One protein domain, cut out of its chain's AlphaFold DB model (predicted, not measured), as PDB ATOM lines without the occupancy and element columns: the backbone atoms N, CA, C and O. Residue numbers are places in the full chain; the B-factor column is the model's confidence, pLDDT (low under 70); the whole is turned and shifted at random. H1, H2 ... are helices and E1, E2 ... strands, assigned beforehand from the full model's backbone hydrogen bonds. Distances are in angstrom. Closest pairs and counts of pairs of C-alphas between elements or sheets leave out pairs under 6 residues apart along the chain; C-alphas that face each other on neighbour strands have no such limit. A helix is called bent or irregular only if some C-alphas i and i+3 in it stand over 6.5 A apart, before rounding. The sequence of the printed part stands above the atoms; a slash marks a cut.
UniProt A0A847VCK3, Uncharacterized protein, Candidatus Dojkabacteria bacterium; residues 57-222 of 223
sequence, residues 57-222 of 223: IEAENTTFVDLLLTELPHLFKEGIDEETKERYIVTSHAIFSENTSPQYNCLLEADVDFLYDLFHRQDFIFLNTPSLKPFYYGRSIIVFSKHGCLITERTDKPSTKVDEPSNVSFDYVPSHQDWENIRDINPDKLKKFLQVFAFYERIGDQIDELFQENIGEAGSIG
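What this domain is: This is residues 57 to 222 of the 223 residues of an uncharacterized protein of Candidatus Dojkabacteria bacterium (UniProt A0A847VCK3). A small, strongly twisted sheet of four strands sits at one end of an elongated body, with H1 packed over one face; from beside this end the long helix H5 runs out along the body, with H2 and H3 side by side with it. The free end of H5, residues 216 to 220, sticks out with residues 221 and 222, and a long loop, residues 154 to 186, joins E4 to H5. The 166 printed residues run H1 E1 E2 H2 H3 H4 E3 E4 H5; the sheet's order is E1 - E2 - E3 - E4, all antiparallel, and the class is mixed. The whole is compact, with a radius of gyration of the C-alphas of 17.2 A and spans of 57 by 33 by 32 A.

How they stand to each other: E1, residues 76 to 80, and E2, residues 87 to 91, form a hairpin, with N 79 and O 88 2.9 A apart. E3, residues 140 to 145, is E2's other neighbour, with N 144 and O 89 at 2.8 A. E3 and E4, residues 148 to 153, form a hairpin, with N 143 and O 150 at 2.8 A. H1, residues 57 to 71, is on the sheet at a height of 8.6 A, over E2 and E3; the C-alphas of Val 65 and Phe 144, the closest of H1 and E3, are 6.4 A apart. H2, residues 93 to 104, is on the opposite face, giving three layers, helices on both faces of a sheet. H2 is irregular, with C-alphas 99 and 102 7.3 A apart. H5, residues 187 to 220, touches H2 with residues 200 to 211 alone, the same way at a shallow tilt of 13 degrees; the closest C-alphas, of Gln 103 and Phe 211, are 6.3 A apart. H3, residues 109 to 126, touches H5 at a shallow tilt of 11 degrees, opposite ways, closest at the C-alphas of Phe 126 and Val 196, 7.5 A. H4, residues 133 to 137, only grazes the sheet. Every O i to N i+4 pair is within hydrogen-bond range in H1, H4 and H5, against 6 of 8 in H2 and 13 of 14 in H3.

Where its parts are: H1 begins at C-alpha 57 (172.975, 123.122, 99.679) and is 21.0 A long. E3 and E4 measure 16.6 A and 16.4 A, H3 25.9 A. H5, 48.9 A long, ends at C-alpha 220 (182.384, 124.896, 150.878).

The domain as a whole: The C-alphas farthest apart, of Gln 177 and Gly 222, are 59.5 A apart. The printed part has no cut. E4 to H5 is the long link. Mean pLDDT of the printed part is 71.7; residues 104 to 139, 156 to 169, 192 and 214 to 222 are under 70.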
ATOM      1  N   ILE A  57     171.581 122.950  99.241       78.25
ATOM      2  CA  ILE A  57     172.975 123.122  99.679       78.25
ATOM      3  C   ILE A  57     173.089 124.132 100.829       78.25
ATOM      4  O   ILE A  57     173.802 123.893 101.798       78.25
ATOM      5  N   GLU A  58     172.381 125.256 100.737       81.25
ATOM      6  CA  GLU A  58     172.404 126.292 101.771       81.25
ATOM      7  C   GLU A  58     171.759 125.800 103.071       81.25
ATOM      8  O   GLU A  58     172.257 126.087 104.160       81.25
ATOM      9  N   ALA A  59     170.688 125.011 102.965       77.06
ATOM     10  CA  ALA A  59     170.033 124.387 104.110       77.06
ATOM     11  C   ALA A  59     170.930 123.332 104.788       77.06
ATOM     12  O   ALA A  59     171.038 123.305 106.017       77.06
ATOM     13  N   GLU A  60     171.613 122.497 103.997       77.81
ATOM     14  CA  GLU A  60     172.613 121.538 104.487       77.81
ATOM     15  C   GLU A  60     173.745 122.258 105.238       77.81
ATOM     16  O   GLU A  60     174.040 121.917 106.385       77.81
ATOM     17  N   ASN A  61     174.326 123.300 104.635       82.56
ATOM     18  CA  ASN A  61     175.379 124.102 105.261       82.56
ATOM     19  C   ASN A  61     174.894 124.770 106.554       82.56
ATOM     20  O   ASN A  61     175.601 124.750 107.558       82.56
ATOM     21  N   THR A  62     173.675 125.314 106.555       83.44
ATOM     22  CA  THR A  62     173.068 125.934 107.744       83.44
ATOM     23  C   THR A  62     172.913 124.923 108.879       83.44
ATOM     24  O   THR A  62     173.283 125.218 110.011       83.44
ATOM     25  N   THR A  63     172.461 123.704 108.567       82.88
ATOM     26  CA  THR A  63     172.343 122.615 109.552       82.88
ATOM     27  C   THR A  63     173.704 122.247 110.143       82.88
ATOM     28  O   THR A  63     173.819 122.006 111.343       82.88
ATOM     29  N   PHE A  64     174.750 122.214 109.315       78.62
ATOM     30  CA  PHE A  64     176.107 121.939 109.783       78.62
ATOM     31  C   PHE A  64     176.662 123.071 110.656       78.62
ATOM     32  O   PHE A  64     177.298 122.800 111.668       78.62
ATOM     33  N   VAL A  65     176.392 124.329 110.298       81.19
ATOM     34  CA  VAL A  65     176.739 125.508 111.110       81.19
ATOM     35  C   VAL A  65     176.073 125.440 112.484       81.19
ATOM     36  O   VAL A  65     176.755 125.622 113.489       81.19
ATOM     37  N   ASP A  66     174.775 125.129 112.537       84.88
ATOM     38  CA  ASP A  66     174.046 124.980 113.803       84.88
ATOM     39  C   ASP A  66     174.634 123.853 114.663       84.88
ATOM     40  O   ASP A  66     174.768 124.004 115.879       84.88
ATOM     41  N   LEU A  67     175.031 122.740 114.035       84.25
ATOM     42  CA  LEU A  67     175.694 121.633 114.722       84.25
ATOM     43  C   LEU A  67     177.046 122.060 115.305       84.25
ATOM     44  O   LEU A  67     177.296 121.803 116.474       84.25
ATOM     45  N   LEU A  68     177.902 122.729 114.524       80.56
ATOM     46  CA  LEU A  68     179.204 123.199 115.014       80.56
ATOM     47  C   LEU A  68     179.055 124.161 116.194       80.56
ATOM     48  O   LEU A  68     179.768 124.021 117.178       80.56
ATOM     49  N   LEU A  69     178.123 125.112 116.111       82.69
ATOM     50  CA  LEU A  69     177.901 126.082 117.184       82.69
ATOM     51  C   LEU A  69     177.360 125.420 118.461       82.69
ATOM     52  O   LEU A  69     177.681 125.859 119.558       82.69
ATOM     53  N   THR A  70     176.546 124.370 118.313       82.12
ATOM     54  CA  THR A  70     175.962 123.637 119.447       82.12
ATOM     55  C   THR A  70     176.967 122.696 120.107       82.12
ATOM     56  O   THR A  70     177.017 122.621 121.329       82.12
ATOM     57  N   GLU A  71     177.744 121.964 119.309       81.44
ATOM     58  CA  GLU A  71     178.639 120.905 119.797       81.44
ATOM     59  C   GLU A  71     180.034 121.419 120.172       81.44
ATOM     60  O   GLU A  71     180.781 120.697 120.823       81.44
ATOM     61  N   LEU A  72     180.417 122.619 119.716       84.19
ATOM     62  CA  LEU A  72     181.759 123.181 119.906       84.19
ATOM     63  C   LEU A  72     181.714 124.651 120.388       84.19
ATOM     64  O   LEU A  72     182.267 125.541 119.722       84.19
ATOM     65  N   PRO A  73     181.004 124.957 121.492       86.00
ATOM     66  CA  PRO A  73     180.758 126.328 121.946       86.00
ATOM     67  C   PRO A  73     182.030 127.134 122.240       86.00
ATOM     68  O   PRO A  73     182.033 128.350 122.042       86.00
ATOM     69  N   HIS A  74     183.126 126.497 122.657       85.81
ATOM     70  CA  HIS A  74     184.364 127.215 122.976       85.81
ATOM     71  C   HIS A  74     185.084 127.738 121.732       85.81
ATOM     72  O   HIS A  74     185.882 128.673 121.810       85.81
ATOM     73  N   LEU A  75     184.816 127.155 120.565       84.94
ATOM     74  CA  LEU A  75     185.611 127.379 119.361       84.94
ATOM     75  C   LEU A  75     185.067 128.435 118.411       84.94
ATOM     76  O   LEU A  75     185.828 128.958 117.588       84.94
ATOM     77  N   PHE A  76     183.770 128.711 118.476       89.00
ATOM     78  CA  PHE A  76     183.089 129.531 117.485       89.00
ATOM     79  C   PHE A  76     182.517 130.801 118.095       89.00
ATOM     80  O   PHE A  76     182.049 130.832 119.230       89.00
ATOM     81  N   LYS A  77     182.530 131.860 117.290       88.31
ATOM     82  CA  LYS A  77     181.811 133.104 117.552       88.31
ATOM     83  C   LYS A  77     180.790 133.305 116.445       88.31
ATOM     84  O   LYS A  77     181.130 133.224 115.262       88.31
ATOM     85  N   GLU A  78     179.544 133.540 116.831       89.25
ATOM     86  CA  GLU A  78     178.474 133.885 115.900       89.25
ATOM     87  C   GLU A  78     178.551 135.372 115.533       89.25
ATOM     88  O   GLU A  78     178.834 136.229 116.374       89.25
ATOM     89  N   GLY A  79     178.290 135.675 114.265       85.00
ATOM     90  CA  GLY A  79     178.171 137.031 113.753       85.00
ATOM     91  C   GLY A  79     177.010 137.158 112.774       85.00
ATOM     92  O   GLY A  79     176.575 136.189 112.147       85.00
ATOM     93  N   ILE A  80     176.504 138.382 112.645       83.00
ATOM     94  CA  ILE A  80     175.509 138.756 111.641       83.00
ATOM     95  C   ILE A  80     176.121 139.869 110.808       83.00
ATOM     96  O   ILE A  80     176.501 140.910 111.346       83.00
ATOM     97  N   ASP A  81     176.211 139.656 109.501       77.94
ATOM     98  CA  ASP A  81     176.668 140.686 108.582       77.94
ATOM     99  C   ASP A  81     175.664 141.846 108.528       77.94
ATOM    100  O   ASP A  81     174.457 141.649 108.361       77.94
ATOM    101  N   GLU A  82     176.141 143.077 108.695       76.06
ATOM    102  CA  GLU A  82     175.250 144.229 108.828       76.06
ATOM    103  C   GLU A  82     174.535 144.582 107.521       76.06
ATOM    104  O   GLU A  82     173.390 145.047 107.573       76.06
ATOM    105  N   GLU A  83     175.177 144.356 106.374       75.44
ATOM    106  CA  GLU A  83     174.655 144.714 105.055       75.44
ATOM    107  C   GLU A  83     173.663 143.663 104.550       75.44
ATOM    108  O   GLU A  83     172.526 143.981 104.194       75.44
ATOM    109  N   THR A  84     174.070 142.398 104.571       75.19
ATOM    110  CA  THR A  84     173.300 141.279 104.014       75.19
ATOM    111  C   THR A  84     172.364 140.623 105.024       75.19
ATOM    112  O   THR A  84     171.471 139.872 104.627       75.19
ATOM    113  N   LYS A  85     172.526 140.920 106.321       78.50
ATOM    114  CA  LYS A  85     171.816 140.272 107.441       78.50
ATOM    115  C   LYS A  85     172.045 138.765 107.514       78.50
ATOM    116  O   LYS A  85     171.271 138.048 108.148       78.50
ATOM    117  N   GLU A  86     173.101 138.275 106.874       79.75
ATOM    118  CA  GLU A  86     173.432 136.861 106.872       79.75
ATOM    119  C   GLU A  86     174.185 136.471 108.139       79.75
ATOM    120  O   GLU A  86     175.114 137.151 108.576       79.75
ATOM    121  N   ARG A  87     173.782 135.336 108.708       83.25
ATOM    122  CA  ARG A  87     174.472 134.711 109.830       83.25
ATOM    123  C   ARG A  87     175.706 133.960 109.341       83.25
ATOM    124  O   ARG A  87     175.635 133.213 108.361       83.25
ATOM    125  N   TYR A  88     176.792 134.086 110.088       86.94
ATOM    126  CA  TYR A  88     177.991 133.273 109.943       86.94
ATOM    127  C   TYR A  88     178.538 132.885 111.319       86.94
ATOM    128  O   TYR A  88     178.257 133.536 112.326       86.94
ATOM    129  N   ILE A  89     179.350 131.834 111.352       90.12
ATOM    130  CA  ILE A  89     180.207 131.518 112.494       90.12
ATOM    131  C   ILE A  89     181.660 131.589 112.048       90.12
ATOM    132  O   ILE A  89     181.998 131.254 110.911       90.12
ATOM    133  N   VAL A  90     182.525 132.038 112.940       89.88
ATOM    134  CA  VAL A  90     183.959 132.156 112.683       89.88
ATOM    135  C   VAL A  90     184.732 131.476 113.801       89.88
ATOM    136  O   VAL A  90     184.304 131.483 114.955       89.88
ATOM    137  N   THR A  91     185.865 130.873 113.455       86.94
ATOM    138  CA  THR A  91     186.785 130.260 114.415       86.94
ATOM    139  C   THR A  91     188.235 130.622 114.107       86.94
ATOM    140  O   THR A  91     188.622 130.842 112.953       86.94
ATOM    141  N   SER A  92     189.026 130.731 115.173       82.75
ATOM    142  CA  SER A  92     190.476 130.935 115.178       82.75
ATOM    143  C   SER A  92     191.025 130.665 116.576       82.75
ATOM    144  O   SER A  92     190.259 130.627 117.539       82.75
ATOM    145  N   HIS A  93     192.350 130.579 116.712       78.12
ATOM    146  CA  HIS A  93     192.979 130.517 118.033       78.12
ATOM    147  C   HIS A  93     192.578 131.701 118.928       78.12
ATOM    148  O   HIS A  93     192.287 131.515 120.099       78.12
ATOM    149  N   ALA A  94     192.510 132.918 118.375       76.25
ATOM    150  CA  ALA A  94     192.145 134.099 119.154       76.25
ATOM    151  C   ALA A  94     190.693 134.058 119.650       76.25
ATOM    152  O   ALA A  94     190.437 134.508 120.757       76.25
ATOM    153  N   ILE A  95     189.771 133.488 118.865       82.88
ATOM    154  CA  ILE A  95     188.374 133.289 119.286       82.88
ATOM    155  C   ILE A  95     188.306 132.269 120.418       82.88
ATOM    156  O   ILE A  95     187.648 132.516 121.418       82.88
ATOM    157  N   PHE A  96     189.037 131.161 120.297       82.25
ATOM    158  CA  PHE A  96     189.126 130.180 121.371       82.25
ATOM    159  C   PHE A  96     189.697 130.793 122.662       82.25
ATOM    160  O   PHE A  96     189.123 130.624 123.737       82.25
ATOM    161  N   SER A  97     190.789 131.560 122.567       77.00
ATOM    162  CA  SER A  97     191.345 132.290 123.712       77.00
ATOM    163  C   SER A  97     190.355 133.311 124.283       77.00
ATOM    164  O   SER A  97     190.229 133.403 125.495       77.00
ATOM    165  N   GLU A  98     189.633 134.061 123.448       79.94
ATOM    166  CA  GLU A  98     188.601 135.017 123.885       79.94
ATOM    167  C   GLU A  98     187.468 134.314 124.648       79.94
ATOM    168  O   GLU A  98     187.091 134.765 125.726       79.94
ATOM    169  N   ASN A  99     186.971 133.192 124.123       83.69
ATOM    170  CA  ASN A  99     185.854 132.441 124.697       83.69
ATOM    171  C   ASN A  99     186.199 131.769 126.038       83.69
ATOM    172  O   ASN A  99     185.306 131.540 126.849       83.69
ATOM    173  N   THR A 100     187.479 131.462 126.273       78.25
ATOM    174  CA  THR A 100     187.966 130.776 127.483       78.25
ATOM    175  C   THR A 100     188.651 131.703 128.494       78.25
ATOM    176  O   THR A 100     188.738 131.385 129.682       78.25
ATOM    177  N   SER A 101     189.160 132.863 128.058       74.38
ATOM    178  CA  SER A 101     189.928 133.798 128.898       74.38
ATOM    179  C   SER A 101     189.202 134.278 130.165       74.38
ATOM    180  O   SER A 101     189.871 134.416 131.194       74.38
ATOM    181  N   PRO A 102     187.882 134.545 130.161       74.81
ATOM    182  CA  PRO A 102     187.174 134.930 131.378       74.81
ATOM    183  C   PRO A 102     187.325 133.907 132.508       74.81
ATOM    184  O   PRO A 102     187.608 134.304 133.635       74.81
ATOM    185  N   GLN A 103     187.205 132.613 132.202       70.94
ATOM    186  CA  GLN A 103     187.349 131.520 133.162       70.94
ATOM    187  C   GLN A 103     188.783 131.453 133.691       70.94
ATOM    188  O   GLN A 103     188.991 131.392 134.901       70.94
ATOM    189  N   TYR A 104     189.772 131.574 132.802       68.44
ATOM    190  CA  TYR A 104     191.188 131.620 133.175       68.44
ATOM    191  C   TYR A 104     191.528 132.693 134.201       68.44
ATOM    192  O   TYR A 104     192.244 132.426 135.161       68.44
ATOM    193  N   ASN A 105     191.008 133.906 134.013       68.56
ATOM    194  CA  ASN A 105     191.279 135.028 134.911       68.56
ATOM    195  C   ASN A 105     190.709 134.822 136.324       68.56
ATOM    196  O   ASN A 105     191.018 135.597 137.230       68.56
ATOM    197  N   CYS A 106     189.855 133.817 136.508       66.06
ATOM    198  CA  CYS A 106     189.254 133.467 137.785       66.06
ATOM    199  C   CYS A 106     189.888 132.234 138.447       66.06
ATOM    200  O   CYS A 106     189.515 131.914 139.575       66.06
ATOM    201  N   LEU A 107     190.821 131.554 137.776       66.50
ATOM    202  CA  LEU A 107     191.551 130.413 138.324       66.50
ATOM    203  C   LEU A 107     192.736 130.871 139.185       66.50
ATOM    204  O   LEU A 107     193.273 131.969 139.016       66.50
ATOM    205  N   LEU A 108     193.154 130.018 140.124       67.25
ATOM    206  CA  LEU A 108     194.347 130.261 140.933       67.25
ATOM    207  C   LEU A 108     195.615 130.131 140.075       67.25
ATOM    208  O   LEU A 108     195.655 129.380 139.106       67.25
ATOM    209  N   GLU A 109     196.688 130.823 140.465       63.44
ATOM    210  CA  GLU A 109     197.952 130.886 139.707       63.44
ATOM    211  C   GLU A 109     198.537 129.495 139.378       63.44
ATOM    212  O   GLU A 109     199.004 129.268 138.266       63.44
ATOM    213  N   ALA A 110     198.424 128.526 140.295       59.84
ATOM    214  CA  ALA A 110     198.885 127.152 140.074       59.84
ATOM    215  C   ALA A 110     198.044 126.373 139.040       59.84
ATOM    216  O   ALA A 110     198.592 125.556 138.299       59.84
ATOM    217  N   ASP A 111     196.738 126.636 138.969       64.06
ATOM    218  CA  ASP A 111     195.835 126.012 137.993       64.06
ATOM    219  C   ASP A 111     196.040 126.619 136.604       64.06
ATOM    220  O   ASP A 111     196.009 125.916 135.594       64.06
ATOM    221  N   VAL A 112     196.328 127.922 136.561       58.81
ATOM    222  CA  VAL A 112     196.701 128.641 135.340       58.81
ATOM    223  C   VAL A 112     198.009 128.088 134.770       58.81
ATOM    224  O   VAL A 112     198.053 127.753 133.588       58.81
ATOM    225  N   ASP A 113     199.046 127.914 135.594       62.41
ATOM    226  CA  ASP A 113     200.322 127.321 135.166       62.41
ATOM    227  C   ASP A 113     200.151 125.877 134.672       62.41
ATOM    228  O   ASP A 113     200.713 125.502 133.640       62.41
ATOM    229  N   PHE A 114     199.343 125.065 135.367       66.44
ATOM    230  CA  PHE A 114     199.016 123.704 134.934       66.44
ATOM    231  C   PHE A 114     198.318 123.691 133.572       66.44
ATOM    232  O   PHE A 114     198.687 122.896 132.702       66.44
ATOM    233  N   LEU A 115     197.344 124.580 133.368       63.34
ATOM    234  CA  LEU A 115     196.642 124.710 132.101       63.34
ATOM    235  C   LEU A 115     197.588 125.165 130.992       63.34
ATOM    236  O   LEU A 115     197.652 124.494 129.968       63.34
ATOM    237  N   TYR A 116     198.396 126.209 131.188       62.19
ATOM    238  CA  TYR A 116     199.390 126.624 130.191       62.19
ATOM    239  C   TYR A 116     200.329 125.477 129.794       62.19
ATOM    240  O   TYR A 116     200.600 125.284 128.606       62.19
ATOM    241  N   ASP A 117     200.777 124.669 130.758       62.78
ATOM    242  CA  ASP A 117     201.601 123.486 130.499       62.78
ATOM    243  C   ASP A 117     200.834 122.395 129.730       62.78
ATOM    244  O   ASP A 117     201.395 121.750 128.834       62.78
ATOM    245  N   LEU A 118     199.554 122.186 130.045       60.69
ATOM    246  CA  LEU A 118     198.669 121.242 129.361       60.69
ATOM    247  C   LEU A 118     198.433 121.663 127.904       60.69
ATOM    248  O   LEU A 118     198.635 120.853 126.994       60.69
ATOM    249  N   PHE A 119     198.106 122.938 127.690       62.22
ATOM    250  CA  PHE A 119     197.935 123.566 126.384       62.22
ATOM    251  C   PHE A 119     199.211 123.463 125.559       62.22
ATOM    252  O   PHE A 119     199.204 122.845 124.499       62.22
ATOM    253  N   HIS A 120     200.345 123.955 126.064       60.59
ATOM    254  CA  HIS A 120     201.598 123.956 125.307       60.59
ATOM    255  C   HIS A 120     202.090 122.554 124.937       60.59
ATOM    256  O   HIS A 120     202.594 122.350 123.825       60.59
ATOM    257  N   ARG A 121     201.953 121.569 125.835       59.28
ATOM    258  CA  ARG A 121     202.398 120.192 125.561       59.28
ATOM    259  C   ARG A 121     201.503 119.480 124.556       59.28
ATOM    260  O   ARG A 121     202.021 118.702 123.753       59.28
ATOM    261  N   GLN A 122     200.194 119.715 124.594       56.22
ATOM    262  CA  GLN A 122     199.256 119.049 123.694       56.22
ATOM    263  C   GLN A 122     199.161 119.762 122.329       56.22
ATOM    264  O   GLN A 122     199.170 119.086 121.295       56.22
ATOM    265  N   ASP A 123     199.234 121.097 122.296       58.41
ATOM    266  CA  ASP A 123     199.295 121.910 121.073       58.41
ATOM    267  C   ASP A 123     200.507 121.553 120.206       58.41
ATOM    268  O   ASP A 123     200.383 121.352 118.996       58.41
ATOM    269  N   PHE A 124     201.690 121.384 120.806       56.38
ATOM    270  CA  PHE A 124     202.910 121.048 120.061       56.38
ATOM    271  C   PHE A 124     202.796 119.730 119.268       56.38
ATOM    272  O   PHE A 124     203.418 119.569 118.210       56.38
ATOM    273  N   ILE A 125     201.983 118.782 119.744       56.06
ATOM    274  CA  ILE A 125     201.786 117.477 119.102       56.06
ATOM    275  C   ILE A 125     200.856 117.600 117.883       56.06
ATOM    276  O   ILE A 125     201.140 117.010 116.838       56.06
ATOM    277  N   PHE A 126     199.789 118.399 117.971       54.41
ATOM    278  CA  PHE A 126     198.801 118.559 116.893       54.41
ATOM    279  C   PHE A 126     199.223 119.573 115.811       54.41
ATOM    280  O   PHE A 126     198.972 119.357 114.615       54.41
ATOM    281  N   LEU A 127     199.937 120.635 116.197       54.56
ATOM    282  CA  LEU A 127     200.332 121.754 115.328       54.56
ATOM    283  C   LEU A 127     201.421 121.425 114.295       54.56
ATOM    284  O   LEU A 127     201.664 122.199 113.365       54.56
ATOM    285  N   ASN A 128     202.038 120.246 114.385       57.00
ATOM    286  CA  ASN A 128     202.953 119.745 113.357       57.00
ATOM    287  C   ASN A 128     202.233 119.197 112.106       57.00
ATOM    288  O   ASN A 128     202.879 118.676 111.194       57.00
ATOM    289  N   THR A 129     200.909 119.368 112.006       54.28
ATOM    290  CA  THR A 129     200.129 119.054 110.802       54.28
ATOM    291  C   THR A 129     200.173 120.225 109.794       54.28
ATOM    292  O   THR A 129     199.627 121.294 110.075       54.28
ATOM    293  N   PRO A 130     200.754 120.060 108.582       53.62
ATOM    294  CA  PRO A 130     201.021 121.173 107.655       53.62
ATOM    295  C   PRO A 130     199.797 121.988 107.221       53.62
ATOM    296  O   PRO A 130     199.909 123.186 106.988       53.62
ATOM    297  N   SER A 131     198.626 121.355 107.126       53.66
ATOM    298  CA  SER A 131     197.379 121.991 106.680       53.66
ATOM    299  C   SER A 131     196.735 122.913 107.720       53.66
ATOM    300  O   SER A 131     195.814 123.642 107.380       53.66
ATOM    301  N   LEU A 132     197.191 122.861 108.973       52.59
ATOM    302  CA  LEU A 132     196.577 123.553 110.114       52.59
ATOM    303  C   LEU A 132     197.532 124.548 110.777       52.59
ATOM    304  O   LEU A 132     197.098 125.472 111.455       52.59
ATOM    305  N   LYS A 133     198.833 124.421 110.502       53.03
ATOM    306  CA  LYS A 133     199.863 125.373 110.925       53.03
ATOM    307  C   LYS A 133     199.522 126.846 110.596       53.03
ATOM    308  O   LYS A 133     199.776 127.688 111.454       53.03
ATOM    309  N   PRO A 134     198.911 127.185 109.436       49.38
ATOM    310  CA  PRO A 134     198.495 128.561 109.137       49.38
ATOM    311  C   PRO A 134     197.303 129.057 109.973       49.38
ATOM    312  O   PRO A 134     197.221 130.247 110.249       49.38
ATOM    313  N   PHE A 135     196.403 128.162 110.396       54.56
ATOM    314  CA  PHE A 135     195.222 128.504 111.202       54.56
ATOM    315  C   PHE A 135     195.587 128.917 112.636       54.56
ATOM    316  O   PHE A 135     194.915 129.755 113.226       54.56
ATOM    317  N   TYR A 136     196.685 128.373 113.166       54.28
ATOM    318  CA  TYR A 136     197.113 128.612 114.549       54.28
ATOM    319  C   TYR A 136     198.281 129.589 114.699       54.28
ATOM    320  O   TYR A 136     198.350 130.306 115.689       54.28
ATOM    321  N   TYR A 137     199.190 129.649 113.721       53.00
ATOM    322  CA  TYR A 137     200.340 130.567 113.752       53.00
ATOM    323  C   TYR A 137     200.239 131.711 112.742       53.00
ATOM    324  O   TYR A 137     201.156 132.525 112.631       53.00
ATOM    325  N   GLY A 138     199.166 131.746 111.958       58.78
ATOM    326  CA  GLY A 138     198.944 132.746 110.926       58.78
ATOM    327  C   GLY A 138     197.769 133.654 111.247       58.78
ATOM    328  O   GLY A 138     197.082 133.522 112.254       58.78
ATOM    329  N   ARG A 139     197.511 134.581 110.329       68.88
ATOM    330  CA  ARG A 139     196.301 135.406 110.343       68.88
ATOM    331  C   ARG A 139     195.099 134.652 109.776       68.88
ATOM    332  O   ARG A 139     194.115 135.293 109.453       68.88
ATOM    333  N   SER A 140     195.166 133.337 109.585       77.19
ATOM    334  CA  SER A 140     194.078 132.599 108.954       77.19
ATOM    335  C   SER A 140     192.905 132.406 109.916       77.19
ATOM    336  O   SER A 140     193.089 132.114 111.094       77.19
ATOM    337  N   ILE A 141     191.698 132.538 109.387       84.44
ATOM    338  CA  ILE A 141     190.430 132.242 110.049       84.44
ATOM    339  C   ILE A 141     189.633 131.285 109.175       84.44
ATOM    340  O   ILE A 141     189.822 131.231 107.955       84.44
ATOM    341  N   ILE A 142     188.730 130.539 109.800       87.31
ATOM    342  CA  ILE A 142     187.758 129.718 109.084       87.31
ATOM    343  C   ILE A 142     186.379 130.284 109.387       87.31
ATOM    344  O   ILE A 142     186.018 130.474 110.548       87.31
ATOM    345  N   VAL A 143     185.634 130.562 108.328       89.50
ATOM    346  CA  VAL A 143     184.284 131.112 108.369       89.50
ATOM    347  C   VAL A 143     183.337 130.069 107.797       89.50
ATOM    348  O   VAL A 143     183.602 129.505 106.735       89.50
ATOM    349  N   PHE A 144     182.225 129.832 108.479       89.44
ATOM    350  CA  PHE A 144     181.136 129.005 107.979       89.44
ATOM    351  C   PHE A 144     179.853 129.827 107.887       89.44
ATOM    352  O   PHE A 144     179.533 130.613 108.779       89.44
ATOM    353  N   SER A 145     179.102 129.642 106.809       88.50
ATOM    354  CA  SER A 145     177.779 130.241 106.624       88.50
ATOM    355  C   SER A 145     176.921 129.339 105.737       88.50
ATOM    356  O   SER A 145     177.340 128.242 105.360       88.50
ATOM    357  N   LYS A 146     175.730 129.802 105.343       85.25
ATOM    358  CA  LYS A 146     174.905 129.091 104.351       85.25
ATOM    359  C   LYS A 146     175.641 128.855 103.017       85.25
ATOM    360  O   LYS A 146     175.311 127.908 102.307       85.25
ATOM    361  N   HIS A 147     176.664 129.652 102.692       86.12
ATOM    362  CA  HIS A 147     177.460 129.504 101.461       86.12
ATOM    363  C   HIS A 147     178.482 128.364 101.531       86.12
ATOM    364  O   HIS A 147     178.918 127.869 100.494       86.12
ATOM    365  N   GLY A 148     178.829 127.901 102.735       86.94
ATOM    366  CA  GLY A 148     179.749 126.789 102.955       86.94
ATOM    367  C   GLY A 148     180.834 127.132 103.966       86.94
ATOM    368  O   GLY A 148     180.559 127.726 105.005       86.94
ATOM    369  N   CYS A 149     182.065 126.741 103.657       88.75
ATOM    370  CA  CYS A 149     183.275 127.010 104.420       88.75
ATOM    371  C   CYS A 149     184.212 127.904 103.603       88.75
ATOM    372  O   CYS A 149     184.498 127.618 102.440       88.75
ATOM    373  N   LEU A 150     184.754 128.940 104.232       86.94
ATOM    374  CA  LEU A 150     185.759 129.824 103.659       86.94
ATOM    375  C   LEU A 150     186.954 129.900 104.603       86.94
ATOM    376  O   LEU A 150     186.807 130.164 105.794       86.94
ATOM    377  N   ILE A 151     188.150 129.690 104.061       86.12
ATOM    378  CA  ILE A 151     189.400 129.954 104.775       86.12
ATOM    379  C   ILE A 151     189.922 131.283 104.250       86.12
ATOM    380  O   ILE A 151     190.222 131.396 103.064       86.12
ATOM    381  N   THR A 152     190.014 132.281 105.119       83.12
ATOM    382  CA  THR A 152     190.461 133.632 104.756       83.12
ATOM    383  C   THR A 152     191.426 134.170 105.809       83.12
ATOM    384  O   THR A 152     191.768 133.464 106.758       83.12
ATOM    385  N   GLU A 153     191.921 135.390 105.638       81.44
ATOM    386  CA  GLU A 153     192.810 136.047 106.592       81.44
ATOM    387  C   GLU A 153     192.085 137.150 107.370       81.44
ATOM    388  O   GLU A 153     191.228 137.857 106.841       81.44
ATOM    389  N   ARG A 154     192.465 137.329 108.636       74.75
ATOM    390  CA  ARG A 154     192.032 138.452 109.465       74.75
ATOM    391  C   ARG A 154     192.493 139.759 108.845       74.75
ATOM    392  O   ARG A 154     193.630 139.854 108.371       74.75
ATOM    393  N   THR A 155     191.676 140.798 108.936       70.19
ATOM    394  CA  THR A 155     192.011 142.134 108.422       70.19
ATOM    395  C   THR A 155     192.804 142.975 109.428       70.19
ATOM    396  O   THR A 155     193.518 143.900 109.026       70.19
ATOM    397  N   ASP A 156     192.799 142.618 110.717       66.00
ATOM    398  CA  ASP A 156     193.530 143.340 111.760       66.00
ATOM    399  C   ASP A 156     195.055 143.180 111.642       66.00
ATOM    400  O   ASP A 156     195.585 142.124 111.306       66.00
ATOM    401  N   LYS A 157     195.803 144.268 111.869       55.28
ATOM    402  CA  LYS A 157     197.272 144.233 111.790       55.28
ATOM    403  C   LYS A 157     197.817 143.230 112.814       55.28
ATOM    404  O   LYS A 157     197.289 143.187 113.921       55.28
ATOM    405  N   PRO A 158     198.896 142.484 112.497       49.66
ATOM    406  CA  PRO A 158     199.488 141.588 113.470       49.66
ATOM    407  C   PRO A 158     200.000 142.452 114.621       49.66
ATOM    408  O   PRO A 158     200.924 143.252 114.442       49.66
ATOM    409  N   SER A 159     199.367 142.328 115.782       45.56
ATOM    410  CA  SER A 159     199.955 142.794 117.025       45.56
ATOM    411  C   SER A 159     201.301 142.082 117.161       45.56
ATOM    412  O   SER A 159     201.379 140.858 117.107       45.56
ATOM    413  N   THR A 160     202.387 142.836 117.307       39.94
ATOM    414  CA  THR A 160     203.720 142.279 117.596       39.94
ATOM    415  C   THR A 160     203.813 141.677 119.002       39.94
ATOM    416  O   THR A 160     204.881 141.215 119.399       39.94
ATOM    417  N   LYS A 161     202.709 141.680 119.755       38.59
ATOM    418  CA  LYS A 161     202.559 141.049 121.059       38.59
ATOM    419  C   LYS A 161     201.517 139.941 120.952       38.59
ATOM    420  O   LYS A 161     200.428 140.168 120.432       38.59
ATOM    421  N   VAL A 162     201.869 138.771 121.467       42.44
ATOM    422  CA  VAL A 162     201.052 137.547 121.490       42.44
ATOM    423  C   VAL A 162     199.786 137.701 122.364       42.44
ATOM    424  O   VAL A 162     198.921 136.837 122.331       42.44
ATOM    425  N   ASP A 163     199.610 138.837 123.052       37.75
ATOM    426  CA  ASP A 163     198.784 138.918 124.265       37.75
ATOM    427  C   ASP A 163     197.658 139.965 124.251       37.75
ATOM    428  O   ASP A 163     197.327 140.516 125.297       37.75
ATOM    429  N   GLU A 164     197.030 140.267 123.116       37.00
ATOM    430  CA  GLU A 164     195.744 140.979 123.173       37.00
ATOM    431  C   GLU A 164     194.666 140.158 122.461       37.00
ATOM    432  O   GLU A 164     194.825 139.877 121.268       37.00
ATOM    433  N   PRO A 165     193.573 139.766 123.153       42.34
ATOM    434  CA  PRO A 165     192.381 139.238 122.506       42.34
ATOM    435  C   PRO A 165     191.750 140.389 121.715       42.34
ATOM    436  O   PRO A 165     190.842 141.085 122.166       42.34
ATOM    437  N   SER A 166     192.317 140.676 120.544       48.78
ATOM    438  CA  SER A 166     191.765 141.642 119.613       48.78
ATOM    439  C   SER A 166     190.531 141.018 118.982       48.78
ATOM    440  O   SER A 166     190.593 139.892 118.482       48.78
ATOM    441  N   ASN A 167     189.422 141.767 118.996       59.19
ATOM    442  CA  ASN A 167     188.236 141.494 118.189       59.19
ATOM    443  C   ASN A 167     188.679 140.990 116.812       59.19
ATOM    444  O   ASN A 167     189.243 141.759 116.029       59.19
ATOM    445  N   VAL A 168     188.471 139.701 116.542       66.50
ATOM    446  CA  VAL A 168     188.836 139.106 115.259       66.50
ATOM    447  C   VAL A 168     187.977 139.766 114.189       66.50
ATOM    448  O   VAL A 168     186.788 139.477 114.077       66.50
ATOM    449  N   SER A 169     188.566 140.694 113.433       69.31
ATOM    450  CA  SER A 169     187.888 141.382 112.340       69.31
ATOM    451  C   SER A 169     188.223 140.723 111.011       69.31
ATOM    452  O   SER A 169     189.384 140.419 110.716       69.31
ATOM    453  N   PHE A 170     187.202 140.538 110.187       74.44
ATOM    454  CA  PHE A 170     187.343 140.134 108.799       74.44
ATOM    455  C   PHE A 170     186.173 140.679 107.988       74.44
ATOM    456  O   PHE A 170     185.110 140.962 108.542       74.44
ATOM    457  N   ASP A 171     186.374 140.808 106.682       76.75
ATOM    458  CA  ASP A 171     185.320 141.245 105.775       76.75
ATOM    459  C   ASP A 171     184.538 140.007 105.319       76.75
ATOM    460  O   ASP A 171     185.068 139.148 104.606       76.75
ATOM    461  N   TYR A 172     183.286 139.875 105.764       79.88
ATOM    462  CA  TYR A 172     182.406 138.805 105.303       79.88
ATOM    463  C   TYR A 172     181.924 139.116 103.884       79.88
ATOM    464  O   TYR A 172     181.260 140.118 103.640       79.88
ATOM    465  N   VAL A 173     182.270 138.249 102.930       81.38
ATOM    466  CA  VAL A 173     181.940 138.442 101.514       81.38
ATOM    467  C   VAL A 173     181.174 137.216 100.999       81.38
ATOM    468  O   VAL A 173     181.786 136.224 100.598       81.38
ATOM    469  N   PRO A 174     179.829 137.253 100.970       79.44
ATOM    470  CA  PRO A 174     178.992 136.183 100.412       79.44
ATOM    471  C   PRO A 174     179.353 135.788  98.983       79.44
ATOM    472  O   PRO A 174     179.280 134.628  98.602       79.44
ATOM    473  N   SER A 175     179.768 136.769  98.183       80.06
ATOM    474  CA  SER A 175     180.125 136.597  96.776       80.06
ATOM    475  C   SER A 175     181.556 136.094  96.557       80.06
ATOM    476  O   SER A 175     182.016 136.061  95.414       80.06
ATOM    477  N   HIS A 176     182.277 135.719  97.619       82.62
ATOM    478  CA  HIS A 176     183.642 135.218  97.505       82.62
ATOM    479  C   HIS A 176     183.677 133.922  96.683       82.62
ATOM    480  O   HIS A 176     182.935 132.982  96.939       82.62
ATOM    481  N   GLN A 177     184.555 133.839  95.685       84.31
ATOM    482  CA  GLN A 177     184.589 132.675  94.790       84.31
ATOM    483  C   GLN A 177     185.109 131.392  95.465       84.31
ATOM    484  O   GLN A 177     184.821 130.299  94.991       84.31
ATOM    485  N   ASP A 178     185.860 131.529  96.563       85.00
ATOM    486  CA  ASP A 178     186.501 130.404  97.263       85.00
ATOM    487  C   ASP A 178     185.624 129.772  98.362       85.00
ATOM    488  O   ASP A 178     186.133 129.013  99.188       85.00
ATOM    489  N   TRP A 179     184.319 130.075  98.403       85.94
ATOM    490  CA  TRP A 179     183.390 129.320  99.247       85.94
ATOM    491  C   TRP A 179     183.373 127.850  98.806       85.94
ATOM    492  O   TRP A 179     182.995 127.514  97.682       85.94
ATOM    493  N   GLU A 180     183.783 126.963  99.707       84.81
ATOM    494  CA  GLU A 180     183.767 125.519  99.507       84.81
ATOM    495  C   GLU A 180     182.527 124.955 100.209       84.81
ATOM    496  O   GLU A 180     182.359 125.113 101.418       84.81
ATOM    497  N   ASN A 181     181.635 124.291  99.470       81.69
ATOM    498  CA  ASN A 181     180.514 123.584 100.086       81.69
ATOM    499  C   ASN A 181     181.054 122.531 101.064       81.69
ATOM    500  O   ASN A 181     181.951 121.762 100.721       81.69
ATOM    501  N   ILE A 182     180.486 122.471 102.268       75.00
ATOM    502  CA  ILE A 182     180.988 121.640 103.364       75.00
ATOM    503  C   ILE A 182     181.037 120.156 102.979       75.00
ATOM    504  O   ILE A 182     181.989 119.459 103.333       75.00
ATOM    505  N   ARG A 183     180.062 119.677 102.198       71.62
ATOM    506  CA  ARG A 183     180.017 118.279 101.731       71.62
ATOM    507  C   ARG A 183     181.082 117.950 100.681       71.62
ATOM    508  O   ARG A 183     181.409 116.781 100.490       71.62
ATOM    509  N   ASP A 184     181.572 118.976  99.990       78.94
ATOM    510  CA  ASP A 184     182.541 118.859  98.904       78.94
ATOM    511  C   ASP A 184     183.980 119.058  99.418       78.94
ATOM    512  O   ASP A 184     184.934 118.756  98.696       78.94
ATOM    513  N   ILE A 185     184.146 119.477 100.685       74.56
ATOM    514  CA  ILE A 185     185.449 119.521 101.353       74.56
ATOM    515  C   ILE A 185     186.082 118.136 101.294       74.56
ATOM    516  O   ILE A 185     185.486 117.132 101.692       74.56
ATOM    517  N   ASN A 186     187.340 118.092 100.847       76.88
ATOM    518  CA  ASN A 186     188.128 116.865 100.836       76.88
ATOM    519  C   ASN A 186     187.996 116.125 102.194       76.88
ATOM    520  O   ASN A 186     188.327 116.712 103.228       76.88
ATOM    521  N   PRO A 187     187.570 114.847 102.221       72.62
ATOM    522  CA  PRO A 187     187.282 114.143 103.472       72.62
ATOM    523  C   PRO A 187     188.457 114.093 104.454       72.62
ATOM    524  O   PRO A 187     188.253 114.192 105.663       72.62
ATOM    525  N   ASP A 188     189.693 113.994 103.958       70.75
ATOM    526  CA  ASP A 188     190.886 114.000 104.808       70.75
ATOM    527  C   ASP A 188     191.150 115.390 105.403       70.75
ATOM    528  O   ASP A 188     191.617 115.497 106.539       70.75
ATOM    529  N   LYS A 189     190.842 116.460 104.659       70.62
ATOM    530  CA  LYS A 189     190.908 117.849 105.140       70.62
ATOM    531  C   LYS A 189     189.829 118.107 106.194       70.62
ATOM    532  O   LYS A 189     190.164 118.576 107.279       70.62
ATOM    533  N   LEU A 190     188.577 117.729 105.924       74.38
ATOM    534  CA  LEU A 190     187.465 117.878 106.869       74.38
ATOM    535  C   LEU A 190     187.718 117.094 108.161       74.38
ATOM    536  O   LEU A 190     187.572 117.634 109.254       74.38
ATOM    537  N   LYS A 191     188.182 115.845 108.050       70.88
ATOM    538  CA  LYS A 191     188.551 115.027 109.211       70.88
ATOM    539  C   LYS A 191     189.619 115.701 110.071       70.88
ATOM    540  O   LYS A 191     189.507 115.676 111.291       70.88
ATOM    541  N   LYS A 192     190.639 116.307 109.455       69.69
ATOM    542  CA  LYS A 192     191.678 117.046 110.185       69.69
ATOM    543  C   LYS A 192     191.113 118.271 110.903       69.69
ATOM    544  O   LYS A 192     191.492 118.486 112.049       69.69
ATOM    545  N   PHE A 193     190.205 119.030 110.278       73.19
ATOM    546  CA  PHE A 193     189.518 120.136 110.956       73.19
ATOM    547  C   PHE A 193     188.748 119.648 112.175       73.19
ATOM    548  O   PHE A 193     188.973 120.146 113.270       73.19
ATOM    549  N   LEU A 194     187.921 118.615 112.015       75.38
ATOM    550  CA  LEU A 194     187.120 118.079 113.114       75.38
ATOM    551  C   LEU A 194     187.977 117.509 114.251       75.38
ATOM    552  O   LEU A 194     187.630 117.683 115.411       75.38
ATOM    553  N   GLN A 195     189.099 116.851 113.949       70.06
ATOM    554  CA  GLN A 195     190.023 116.351 114.977       70.06
ATOM    555  C   GLN A 195     190.635 117.479 115.801       70.06
ATOM    556  O   GLN A 195     190.792 117.345 117.008       70.06
ATOM    557  N   VAL A 196     190.987 118.572 115.135       72.38
ATOM    558  CA  VAL A 196     191.521 119.763 115.780       72.38
ATOM    559  C   VAL A 196     190.452 120.467 116.601       72.38
ATOM    560  O   VAL A 196     190.709 120.818 117.745       72.38
ATOM    561  N   PHE A 197     189.252 120.636 116.055       78.88
ATOM    562  CA  PHE A 197     188.152 121.239 116.794       78.88
ATOM    563  C   PHE A 197     187.802 120.406 118.029       78.88
ATOM    564  O   PHE A 197     187.812 120.920 119.134       78.88
ATOM    565  N   ALA A 198     187.636 119.092 117.892       78.19
ATOM    566  CA  ALA A 198     187.394 118.220 119.040       78.19
ATOM    567  C   ALA A 198     188.524 118.268 120.082       78.19
ATOM    568  O   ALA A 198     188.284 118.092 121.273       78.19
ATOM    569  N   PHE A 199     189.765 118.475 119.636       75.81
ATOM    570  CA  PHE A 199     190.896 118.639 120.533       75.81
ATOM    571  C   PHE A 199     190.787 119.937 121.340       75.81
ATOM    572  O   PHE A 199     190.820 119.852 122.559       75.81
ATOM    573  N   TYR A 200     190.600 121.089 120.687       74.69
ATOM    574  CA  TYR A 200     190.460 122.382 121.367       74.69
ATOM    575  C   TYR A 200     189.204 122.469 122.232       74.69
ATOM    576  O   TYR A 200     189.270 123.006 123.332       74.69
ATOM    577  N   GLU A 201     188.094 121.893 121.774       83.12
ATOM    578  CA  GLU A 201     186.864 121.815 122.559       83.12
ATOM    579  C   GLU A 201     187.096 121.059 123.861       83.12
ATOM    580  O   GLU A 201     186.772 121.569 124.923       83.12
ATOM    581  N   ARG A 202     187.781 119.908 123.802       77.31
ATOM    582  CA  ARG A 202     188.161 119.168 125.009       77.31
ATOM    583  C   ARG A 202     188.997 120.017 125.965       77.31
ATOM    584  O   ARG A 202     188.892 119.820 127.171       77.31
ATOM    585  N   ILE A 203     189.860 120.898 125.460       74.69
ATOM    586  CA  ILE A 203     190.617 121.766 126.362       74.69
ATOM    587  C   ILE A 203     189.726 122.862 126.953       74.69
ATOM    588  O   ILE A 203     189.888 123.183 128.124       74.69
ATOM    589  N   GLY A 204     188.770 123.389 126.180       77.19
ATOM    590  CA  GLY A 204     187.689 124.241 126.688       77.19
ATOM    591  C   GLY A 204     186.923 123.573 127.834       77.19
ATOM    592  O   GLY A 204     186.879 124.121 128.930       77.19
ATOM    593  N   ASP A 205     186.456 122.339 127.622       81.50
ATOM    594  CA  ASP A 205     185.760 121.542 128.641       81.50
ATOM    595  C   ASP A 205     186.604 121.373 129.914       81.50
ATOM    596  O   ASP A 205     186.101 121.525 131.023       81.50
ATOM    597  N   GLN A 206     187.906 121.097 129.774       76.44
ATOM    598  CA  GLN A 206     188.814 120.954 130.919       76.44
ATOM    599  C   GLN A 206     189.005 122.260 131.700       76.44
ATOM    600  O   GLN A 206     189.185 122.223 132.918       76.44
ATOM    601  N   ILE A 207     188.976 123.412 131.024       76.44
ATOM    602  CA  ILE A 207     189.008 124.719 131.692       76.44
ATOM    603  C   ILE A 207     187.720 124.925 132.486       76.44
ATOM    604  O   ILE A 207     187.780 125.329 133.647       76.44
ATOM    605  N   ASP A 208     186.572 124.637 131.874       82.25
ATOM    606  CA  ASP A 208     185.272 124.764 132.525       82.25
ATOM    607  C   ASP A 208     185.172 123.838 133.750       82.25
ATOM    608  O   ASP A 208     184.737 124.287 134.810       82.25
ATOM    609  N   GLU A 209     185.643 122.588 133.661       82.25
ATOM    610  CA  GLU A 209     185.707 121.649 134.793       82.25
ATOM    611  C   GLU A 209     186.515 122.223 135.969       82.25
ATOM    612  O   GLU A 209     185.993 122.329 137.082       82.25
ATOM    613  N   LEU A 210     187.750 122.674 135.723       75.38
ATOM    614  CA  LEU A 210     188.614 123.255 136.762       75.38
ATOM    615  C   LEU A 210     188.032 124.540 137.360       75.38
ATOM    616  O   LEU A 210     188.176 124.810 138.555       75.38
ATOM    617  N   PHE A 211     187.362 125.348 136.542       77.62
ATOM    618  CA  PHE A 211     186.685 126.552 137.006       77.62
ATOM    619  C   PHE A 211     185.513 126.220 137.939       77.62
ATOM    620  O   PHE A 211     185.369 126.849 138.992       77.62
ATOM    621  N   GLN A 212     184.707 125.205 137.608       80.31
ATOM    622  CA  GLN A 212     183.619 124.749 138.477       80.31
ATOM    623  C   GLN A 212     184.135 124.132 139.784       80.31
ATOM    624  O   GLN A 212     183.556 124.397 140.840       80.31
ATOM    625  N   GLU A 213     185.223 123.355 139.746       77.25
ATOM    626  CA  GLU A 213     185.858 122.786 140.947       77.25
ATOM    627  C   GLU A 213     186.321 123.888 141.911       77.25
ATOM    628  O   GLU A 213     185.961 123.870 143.091       77.25
ATOM    629  N   ASN A 214     187.007 124.912 141.398       68.56
ATOM    630  CA  ASN A 214     187.479 126.042 142.202       68.56
ATOM    631  C   ASN A 214     186.339 126.865 142.832       68.56
ATOM    632  O   ASN A 214     186.430 127.281 143.991       68.56
ATOM    633  N   ILE A 215     185.234 127.086 142.109       67.75
ATOM    634  CA  ILE A 215     184.046 127.749 142.677       67.75
ATOM    635  C   ILE A 215     183.385 126.868 143.746       67.75
ATOM    636  O   ILE A 215     182.961 127.378 144.791       67.75
ATOM    637  N   GLY A 216     183.293 125.560 143.501       60.03
ATOM    638  CA  GLY A 216     182.724 124.591 144.439       60.03
ATOM    639  C   GLY A 216     183.495 124.527 145.759       60.03
ATOM    640  O   GLY A 216     182.886 124.542 146.833       60.03
ATOM    641  N   GLU A 217     184.827 124.539 145.699       56.44
ATOM    642  CA  GLU A 217     185.682 124.577 146.889       56.44
ATOM    643  C   GLU A 217     185.549 125.903 147.650       56.44
ATOM    644  O   GLU A 217     185.374 125.887 148.873       56.44
ATOM    645  N   ALA A 218     185.515 127.044 146.951       53.72
ATOM    646  CA  ALA A 218     185.325 128.359 147.570       53.72
ATOM    647  C   ALA A 218     183.968 128.506 148.291       53.72
ATOM    648  O   ALA A 218     183.881 129.195 149.310       53.72
ATOM    649  N   GLY A 219     182.916 127.841 147.802       44.56
ATOM    650  CA  GLY A 219     181.599 127.800 148.449       44.56
ATOM    651  C   GLY A 219     181.537 126.908 149.695       44.56
ATOM    652  O   GLY A 219     180.751 127.180 150.599       44.56
ATOM    653  N   SER A 220     182.383 125.877 149.778       43.66
ATOM    654  CA  SER A 220     182.384 124.896 150.878       43.66
ATOM    655  C   SER A 220     183.134 125.343 152.141       43.66
ATOM    656  O   SER A 220     182.944 124.773 153.210       43.66
ATOM    657  N   ILE A 221     183.962 126.389 152.045       46.84
ATOM    658  CA  ILE A 221     184.706 126.966 153.183       46.84
ATOM    659  C   ILE A 221     183.823 127.956 153.985       46.84
ATOM    660  O   ILE A 221     184.231 128.471 155.026       46.84
ATOM    661  N   GLY A 222     182.598 128.220 153.511       42.47
ATOM    662  CA  GLY A 222     181.637 129.147 154.112       42.47
ATOM    663  C   GLY A 222     180.543 128.532 154.997       42.47
ATOM    664  O   GLY A 222     179.689 129.298 155.449       42.47
TER     665      GLY A 222